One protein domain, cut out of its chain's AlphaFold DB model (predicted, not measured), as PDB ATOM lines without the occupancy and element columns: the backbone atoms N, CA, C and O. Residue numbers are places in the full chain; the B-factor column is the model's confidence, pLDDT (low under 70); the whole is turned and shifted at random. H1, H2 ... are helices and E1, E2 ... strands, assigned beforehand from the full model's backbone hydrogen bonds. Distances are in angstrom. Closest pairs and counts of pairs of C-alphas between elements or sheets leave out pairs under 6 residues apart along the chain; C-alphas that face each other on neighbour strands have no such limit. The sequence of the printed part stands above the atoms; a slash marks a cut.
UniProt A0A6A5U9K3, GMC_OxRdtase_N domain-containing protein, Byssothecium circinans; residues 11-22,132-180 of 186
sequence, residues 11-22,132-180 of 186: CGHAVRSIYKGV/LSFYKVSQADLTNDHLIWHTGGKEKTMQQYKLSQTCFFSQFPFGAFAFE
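This is residues 11 to 22 and 132 to 180 of the 186 residues of the protein "GMC_OxRdtase_N domain-containing protein" of Byssothecium circinans (UniProt A0A6A5U9K3). Little regular structure: a loose frame of loops, with the two-strand ribbon E1 and E2 at one end, helix H2 at the other, and short H1 making a corner with H2; residues 132 to 143 stick out. The 61 printed residues run E1, H1, H2, E2, 23 in named elements, class mixed; the whole is loose, radius of gyration of the C-alphas 13.5 A, spanning 39 by 30 by 18 A.

Start at E1, residues 11 to 13, antiparallel to E2, residues 176 to 179, at 150 degrees; N 12 and O 177 are within hydrogen-bond range, 3.0 A. H1, residues 144 to 147, and H2, residues 153 to 164, touch only at the corner, H2 with residues 153 to 157 alone; their closest C-alphas, Leu 147 and Gly 153, are 4.5 A apart. In H2 every O i to N i+4 pair is within hydrogen-bond range; H1 is too short for one.

Find C-alpha 11 at (149.367, 3.534, 157.181), where E1 begins its 7.3 A. H1 runs 5.4 A, H2 16.5 A, and E2 10.2 A to C-alpha 179 at (155.077, 6.328, 158.263).

Residues 23 to 131 are not printed; C-alphas 22 and 132 are 26.2 A apart. The link H2 to E2 is long. No printed residue is under 70 in pLDDT.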
ATOM      1  N   CYS A  11     149.230   4.575 158.188       83.69
ATOM      2  CA  CYS A  11     149.367   3.534 157.181       83.69
ATOM      3  C   CYS A  11     148.229   3.653 156.168       83.69
ATOM      4  O   CYS A  11     147.091   3.975 156.514       83.69
ATOM      5  N   GLY A  12     148.527   3.410 154.896       85.12
ATOM      6  CA  GLY A  12     147.492   3.310 153.880       85.12
ATOM      7  C   GLY A  12     148.035   3.004 152.497       85.12
ATOM      8  O   GLY A  12     149.243   2.967 152.262       85.12
ATOM      9  N   HIS A  13     147.116   2.809 151.553       84.94
ATOM     10  CA  HIS A  13     147.482   2.579 150.163       84.94
ATOM     11  C   HIS A  13     148.235   3.773 149.574       84.94
ATOM     12  O   HIS A  13     147.832   4.934 149.734       84.94
ATOM     13  N   ALA A  14     149.324   3.465 148.869       83.44
ATOM     14  CA  ALA A  14     150.074   4.449 148.108       83.44
ATOM     15  C   ALA A  14     149.229   4.922 146.918       83.44
ATOM     16  O   ALA A  14     148.764   4.111 146.112       83.44
ATOM     17  N   VAL A  15     149.050   6.238 146.794       85.25
ATOM     18  CA  VAL A  15     148.557   6.837 145.548       85.25
ATOM     19  C   VAL A  15     149.644   6.740 144.483       85.25
ATOM     20  O   VAL A  15     150.835   6.682 144.792       85.25
ATOM     21  N   ARG A  16     149.237   6.666 143.218       85.62
ATOM     22  CA  ARG A  16     150.138   6.345 142.107       85.62
ATOM     23  C   ARG A  16     149.902   7.314 140.962       85.62
ATOM     24  O   ARG A  16     148.758   7.655 140.677       85.62
ATOM     25  N   SER A  17     150.969   7.693 140.262       91.81
ATOM     26  CA  SER A  17     150.891   8.397 138.977       91.81
ATOM     27  C   SER A  17     150.539   7.419 137.852       91.81
ATOM     28  O   SER A  17     151.330   7.155 136.948       91.81
ATOM     29  N   ILE A  18     149.365   6.796 137.963       91.31
ATOM     30  CA  ILE A  18     148.847   5.816 137.010       91.31
ATOM     31  C   ILE A  18     147.379   6.133 136.746       91.31
ATOM     32  O   ILE A  18     146.585   6.230 137.680       91.31
ATOM     33  N   TYR A  19     147.009   6.219 135.472       91.19
ATOM     34  CA  TYR A  19     145.634   6.391 135.026       91.19
ATOM     35  C   TYR A  19     145.298   5.349 133.959       91.19
ATOM     36  O   TYR A  19     146.057   5.161 133.011       91.19
ATOM     37  N   LYS A  20     144.175   4.634 134.131       92.31
ATOM     38  CA  LYS A  20     143.742   3.528 133.248       92.31
ATOM     39  C   LYS A  20     144.861   2.518 132.941       92.31
ATOM     40  O   LYS A  20     145.040   2.085 131.810       92.31
ATOM     41  N   GLY A  21     145.645   2.184 133.963       92.81
ATOM     42  CA  GLY A  21     146.744   1.229 133.851       92.81
ATOM     43  C   GLY A  21     147.993   1.738 133.133       92.81
ATOM     44  O   GLY A  21     148.935   0.971 132.975       92.81
ATOM     45  N   VAL A  22     148.040   3.014 132.744       92.12
ATOM     46  CA  VAL A  22     149.195   3.650 132.103       92.12
ATOM     47  C   VAL A  22     149.836   4.634 133.072       92.12
ATOM     48  O   VAL A  22     149.151   5.410 133.738       92.12
ATOM     49  N   LEU A 132     165.859  -2.517 152.098       92.25
ATOM     50  CA  LEU A 132     164.936  -3.590 151.735       92.25
ATOM     51  C   LEU A 132     165.079  -4.755 152.712       92.25
ATOM     52  O   LEU A 132     166.183  -5.237 152.948       92.25
ATOM     53  N   SER A 133     163.952  -5.230 153.237       92.31
ATOM     54  CA  SER A 133     163.858  -6.468 154.013       92.31
ATOM     55  C   SER A 133     162.845  -7.390 153.348       92.31
ATOM     56  O   SER A 133     161.683  -7.022 153.183       92.31
ATOM     57  N   PHE A 134     163.291  -8.577 152.945       91.31
ATOM     58  CA  PHE A 134     162.459  -9.554 152.246       91.31
ATOM     59  C   PHE A 134     162.035 -10.669 153.200       91.31
ATOM     60  O   PHE A 134     162.857 -11.196 153.947       91.31
ATOM     61  N   TYR A 135     160.763 -11.057 153.136       91.44
ATOM     62  CA  TYR A 135     160.186 -12.108 153.970       91.44
ATOM     63  C   TYR A 135     159.531 -13.171 153.095       91.44
ATOM     64  O   TYR A 135     158.854 -12.854 152.115       91.44
ATOM     65  N   LYS A 136     159.701 -14.442 153.467       92.38
ATOM     66  CA  LYS A 136     158.963 -15.541 152.844       92.38
ATOM     67  C   LYS A 136     157.515 -15.510 153.328       92.38
ATOM     68  O   LYS A 136     157.265 -15.480 154.530       92.38
ATOM     69  N   VAL A 137     156.572 -15.592 152.395       93.06
ATOM     70  CA  VAL A 137     155.154 -15.767 152.719       93.06
ATOM     71  C   VAL A 137     154.820 -17.231 153.009       93.06
ATOM     72  O   VAL A 137     155.405 -18.150 152.433       93.06
ATOM     73  N   SER A 138     153.885 -17.454 153.933       94.88
ATOM     74  CA  SER A 138     153.440 -18.791 154.351       94.88
ATOM     75  C   SER A 138     152.427 -19.426 153.397       94.88
ATOM     76  O   SER A 138     152.243 -20.640 153.428       94.88
ATOM     77  N   GLN A 139     151.779 -18.622 152.552       94.88
ATOM     78  CA  GLN A 139     150.767 -19.059 151.595       94.88
ATOM     79  C   GLN A 139     151.298 -18.922 150.169       94.88
ATOM     80  O   GLN A 139     151.903 -17.903 149.824       94.88
ATOM     81  N   ALA A 140     151.066 -19.949 149.349       88.94
ATOM     82  CA  ALA A 140     151.345 -19.882 147.919       88.94
ATOM     83  C   ALA A 140     150.515 -18.763 147.274       88.94
ATOM     84  O   ALA A 140     149.382 -18.519 147.682       88.94
ATOM     85  N   ASP A 141     151.106 -18.082 146.293       87.25
ATOM     86  CA  ASP A 141     150.469 -17.037 145.481       87.25
ATOM     87  C   ASP A 141     149.888 -15.836 146.259       87.25
ATOM     88  O   ASP A 141     149.147 -15.032 145.697       87.25
ATOM     89  N   LEU A 142     150.271 -15.652 147.533       90.44
ATOM     90  CA  LEU A 142     149.910 -14.461 148.319       90.44
ATOM     91  C   LEU A 142     150.554 -13.185 147.755       90.44
ATOM     92  O   LEU A 142     150.012 -12.087 147.876       90.44
ATOM     93  N   THR A 143     151.733 -13.328 147.154       89.94
ATOM     94  CA  THR A 143     152.444 -12.264 146.450       89.94
ATOM     95  C   THR A 143     152.274 -12.419 144.944       89.94
ATOM     96  O   THR A 143     151.952 -13.481 144.406       89.94
ATOM     97  N   ASN A 144     152.587 -11.343 144.230       90.06
ATOM     98  CA  ASN A 144     152.563 -11.319 142.773       90.06
ATOM     99  C   ASN A 144     153.835 -11.904 142.132       90.06
ATOM    100  O   ASN A 144     154.053 -11.707 140.938       90.06
ATOM    101  N   ASP A 145     154.686 -12.606 142.890       90.12
ATOM    102  CA  ASP A 145     155.945 -13.149 142.367       90.12
ATOM    103  C   ASP A 145     155.704 -14.137 141.219       90.12
ATOM    104  O   ASP A 145     156.389 -14.085 140.197       90.12
ATOM    105  N   HIS A 146     154.665 -14.969 141.326       91.62
ATOM    106  CA  HIS A 146     154.292 -15.938 140.295       91.62
ATOM    107  C   HIS A 146     153.896 -15.290 138.954       91.62
ATOM    108  O   HIS A 146     154.052 -15.906 137.899       91.62
ATOM    109  N   LEU A 147     153.435 -14.032 138.966       92.12
ATOM    110  CA  LEU A 147     153.065 -13.290 137.756       92.12
ATOM    111  C   LEU A 147     154.281 -12.856 136.931       92.12
ATOM    112  O   LEU A 147     154.114 -12.450 135.782       92.12
ATOM    113  N   ILE A 148     155.491 -12.913 137.495       92.44
ATOM    114  CA  ILE A 148     156.713 -12.414 136.852       92.44
ATOM    115  C   ILE A 148     157.819 -13.464 136.841       92.44
ATOM    116  O   ILE A 148     158.439 -13.676 135.802       92.44
ATOM    117  N   TRP A 149     158.065 -14.114 137.974       92.06
ATOM    118  CA  TRP A 149     159.267 -14.911 138.209       92.06
ATOM    119  C   TRP A 149     159.070 -16.416 138.015       92.06
ATOM    120  O   TRP A 149     160.052 -17.146 137.925       92.06
ATOM    121  N   HIS A 150     157.827 -16.900 137.926       92.69
ATOM    122  CA  HIS A 150     157.552 -18.299 137.584       92.69
ATOM    123  C   HIS A 150     157.557 -18.510 136.064       92.69
ATOM    124  O   HIS A 150     157.331 -17.581 135.286       92.69
ATOM    125  N   THR A 151     157.782 -19.755 135.634       96.06
ATOM    126  CA  THR A 151     157.851 -20.138 134.217       96.06
ATOM    127  C   THR A 151     156.625 -19.660 133.434       96.06
ATOM    128  O   THR A 151     155.495 -20.075 133.699       96.06
ATOM    129  N   GLY A 152     156.848 -18.790 132.447       96.06
ATOM    130  CA  GLY A 152     155.797 -18.229 131.592       96.06
ATOM    131  C   GLY A 152     154.929 -17.146 132.249       96.06
ATOM    132  O   GLY A 152     153.975 -16.682 131.621       96.06
ATOM    133  N   GLY A 153     155.202 -16.763 133.502       95.06
ATOM    134  CA  GLY A 153     154.431 -15.760 134.239       95.06
ATOM    135  C   GLY A 153     154.512 -14.390 133.573       95.06
ATOM    136  O   GLY A 153     153.489 -13.819 133.192       95.06
ATOM    137  N   LYS A 154     155.735 -13.894 133.344       95.00
ATOM    138  CA  LYS A 154     155.977 -12.585 132.724       95.00
ATOM    139  C   LYS A 154     155.299 -12.453 131.360       95.00
ATOM    140  O   LYS A 154     154.672 -11.428 131.089       95.00
ATOM    141  N   GLU A 155     155.407 -13.472 130.509       96.69
ATOM    142  CA  GLU A 155     154.821 -13.484 129.167       96.69
ATOM    143  C   GLU A 155     153.291 -13.405 129.229       96.69
ATOM    144  O   GLU A 155     152.699 -12.560 128.556       96.69
ATOM    145  N   LYS A 156     152.653 -14.226 130.076       95.75
ATOM    146  CA  LYS A 156     151.192 -14.224 130.270       95.75
ATOM    147  C   LYS A 156     150.695 -12.891 130.827       95.75
ATOM    148  O   LYS A 156     149.761 -12.303 130.285       95.75
ATOM    149  N   THR A 157     151.358 -12.368 131.855       95.31
ATOM    150  CA  THR A 157     151.022 -11.074 132.466       95.31
ATOM    151  C   THR A 157     151.173  -9.931 131.460       95.31
ATOM    152  O   THR A 157     150.342  -9.021 131.420       95.31
ATOM    153  N   MET A 158     152.198  -9.978 130.602       95.38
ATOM    154  CA  MET A 158     152.395  -8.995 129.534       95.38
ATOM    155  C   MET A 158     151.305  -9.089 128.457       95.38
ATOM    156  O   MET A 158     150.828  -8.059 127.983       95.38
ATOM    157  N   GLN A 159     150.881 -10.298 128.075       96.19
ATOM    158  CA  GLN A 159     149.748 -10.484 127.160       96.19
ATOM    159  C   GLN A 159     148.458  -9.907 127.752       96.19
ATOM    160  O   GLN A 159     147.774  -9.141 127.078       96.19
ATOM    161  N   GLN A 160     148.171 -10.181 129.029       95.00
ATOM    162  CA  GLN A 160     147.022  -9.596 129.723       95.00
ATOM    163  C   GLN A 160     147.097  -8.062 129.752       95.00
ATOM    164  O   GLN A 160     146.108  -7.395 129.461       95.00
ATOM    165  N   TYR A 161     148.272  -7.491 130.041       95.94
ATOM    166  CA  TYR A 161     148.455  -6.037 130.035       95.94
ATOM    167  C   TYR A 161     148.111  -5.420 128.676       95.94
ATOM    168  O   TYR A 161     147.403  -4.419 128.621       95.94
ATOM    169  N   LYS A 162     148.571  -6.036 127.580       95.12
ATOM    170  CA  LYS A 162     148.285  -5.574 126.213       95.12
ATOM    171  C   LYS A 162     146.801  -5.645 125.858       95.12
ATOM    172  O   LYS A 162     146.343  -4.829 125.068       95.12
ATOM    173  N   LEU A 163     146.071  -6.613 126.415       95.50
ATOM    174  CA  LEU A 163     144.648  -6.802 126.140       95.50
ATOM    175  C   LEU A 163     143.760  -5.837 126.928       95.50
ATOM    176  O   LEU A 163     142.793  -5.325 126.374       95.50
ATOM    177  N   SER A 164     144.055  -5.612 128.211       94.44
ATOM    178  CA  SER A 164     143.116  -4.928 129.110       94.44
ATOM    179  C   SER A 164     143.710  -3.798 129.943       94.44
ATOM    180  O   SER A 164     142.947  -3.039 130.528       94.44
ATOM    181  N   GLN A 165     145.039  -3.690 130.042       93.12
ATOM    182  CA  GLN A 165     145.726  -2.747 130.935       93.12
ATOM    183  C   GLN A 165     145.293  -2.869 132.413       93.12
ATOM    184  O   GLN A 165     145.311  -1.889 133.150       93.12
ATOM    185  N   THR A 166     144.922  -4.074 132.873       87.25
ATOM    186  CA  THR A 166     144.390  -4.320 134.235       87.25
ATOM    187  C   THR A 166     145.113  -5.436 135.010       87.25
ATOM    188  O   THR A 166     144.486  -6.238 135.696       87.25
ATOM    189  N   CYS A 167     146.444  -5.522 134.925       88.56
ATOM    190  CA  CYS A 167     147.240  -6.568 135.593       88.56
ATOM    191  C   CYS A 167     148.439  -6.007 136.385       88.56
ATOM    192  O   CYS A 167     148.539  -4.804 136.614       88.56
ATOM    193  N   PHE A 168     149.388  -6.858 136.790       89.81
ATOM    194  CA  PHE A 168     150.608  -6.451 137.503       89.81
ATOM    195  C   PHE A 168     151.360  -5.273 136.855       89.81
ATOM    196  O   PHE A 168     151.768  -4.356 137.559       89.81
ATOM    197  N   PHE A 169     151.490  -5.237 135.524       91.88
ATOM    198  CA  PHE A 169     152.182  -4.139 134.826       91.88
ATOM    199  C   PHE A 169     151.404  -2.817 134.795       91.88
ATOM    200  O   PHE A 169     151.983  -1.778 134.492       91.88
ATOM    201  N   SER A 170     150.117  -2.844 135.139       90.75
ATOM    202  CA  SER A 170     149.264  -1.655 135.212       90.75
ATOM    203  C   SER A 170     149.343  -0.927 136.557       90.75
ATOM    204  O   SER A 170     148.597   0.017 136.796       90.75
ATOM    205  N   GLN A 171     150.216  -1.372 137.464       85.44
ATOM    206  CA  GLN A 171     150.313  -0.853 138.825       85.44
ATOM    207  C   GLN A 171     151.764  -0.686 139.290       85.44
ATOM    208  O   GLN A 171     152.711  -1.194 138.695       85.44
ATOM    209  N   PHE A 172     151.931   0.055 140.385       79.06
ATOM    210  CA  PHE A 172     153.190   0.159 141.115       79.06
ATOM    211  C   PHE A 172     153.230  -0.947 142.184       79.06
ATOM    212  O   PHE A 172     152.253  -1.064 142.927       79.06
ATOM    213  N   PRO A 173     154.312  -1.742 142.300       74.50
ATOM    214  CA  PRO A 173     154.325  -2.988 143.079       74.50
ATOM    215  C   PRO A 173     154.359  -2.797 144.607       74.50
ATOM    216  O   PRO A 173     154.561  -3.760 145.337       74.50
ATOM    217  N   PHE A 174     154.132  -1.581 145.106       76.94
ATOM    218  CA  PHE A 174     154.012  -1.301 146.535       76.94
ATOM    219  C   PHE A 174     152.537  -1.133 146.910       76.94
ATOM    220  O   PHE A 174     151.810  -0.317 146.328       76.94
ATOM    221  N   GLY A 175     152.082  -1.959 147.855       76.88
ATOM    222  CA  GLY A 175     150.682  -2.031 148.278       76.88
ATOM    223  C   GLY A 175     150.293  -0.934 149.266       76.88
ATOM    224  O   GLY A 175     149.337  -0.194 149.022       76.88
ATOM    225  N   ALA A 176     151.040  -0.816 150.361       84.25
ATOM    226  CA  ALA A 176     150.814   0.164 151.415       84.25
ATOM    227  C   ALA A 176     152.129   0.845 151.798       84.25
ATOM    228  O   ALA A 176     153.194   0.234 151.728       84.25
ATOM    229  N   PHE A 177     152.029   2.104 152.209       86.50
ATOM    230  CA  PHE A 177     153.098   2.813 152.895       86.50
ATOM    231  C   PHE A 177     152.671   3.075 154.328       86.50
ATOM    232  O   PHE A 177     151.516   3.431 154.580       86.50
ATOM    233  N   ALA A 178     153.619   2.896 155.241       82.88
ATOM    234  CA  ALA A 178     153.497   3.285 156.628       82.88
ATOM    235  C   ALA A 178     154.565   4.334 156.931       82.88
ATOM    236  O   ALA A 178     155.705   4.204 156.485       82.88
ATOM    237  N   PHE A 179     154.170   5.366 157.664       80.12
ATOM    238  CA  PHE A 179     155.077   6.328 158.263       80.12
ATOM    239  C   PHE A 179     155.055   6.074 159.756       80.12
ATOM    240  O   PHE A 179     153.990   6.058 160.378       80.12
ATOM    241  N   GLU A 180     156.239   5.835 160.289       76.06
ATOM    242  CA  GLU A 180     156.500   5.756 161.710       76.06
ATOM    243  C   GLU A 180     157.618   6.752 161.972       76.06
ATOM    244  O   GLU A 180     158.657   6.702 161.308       76.06
TER     245      GLU A 180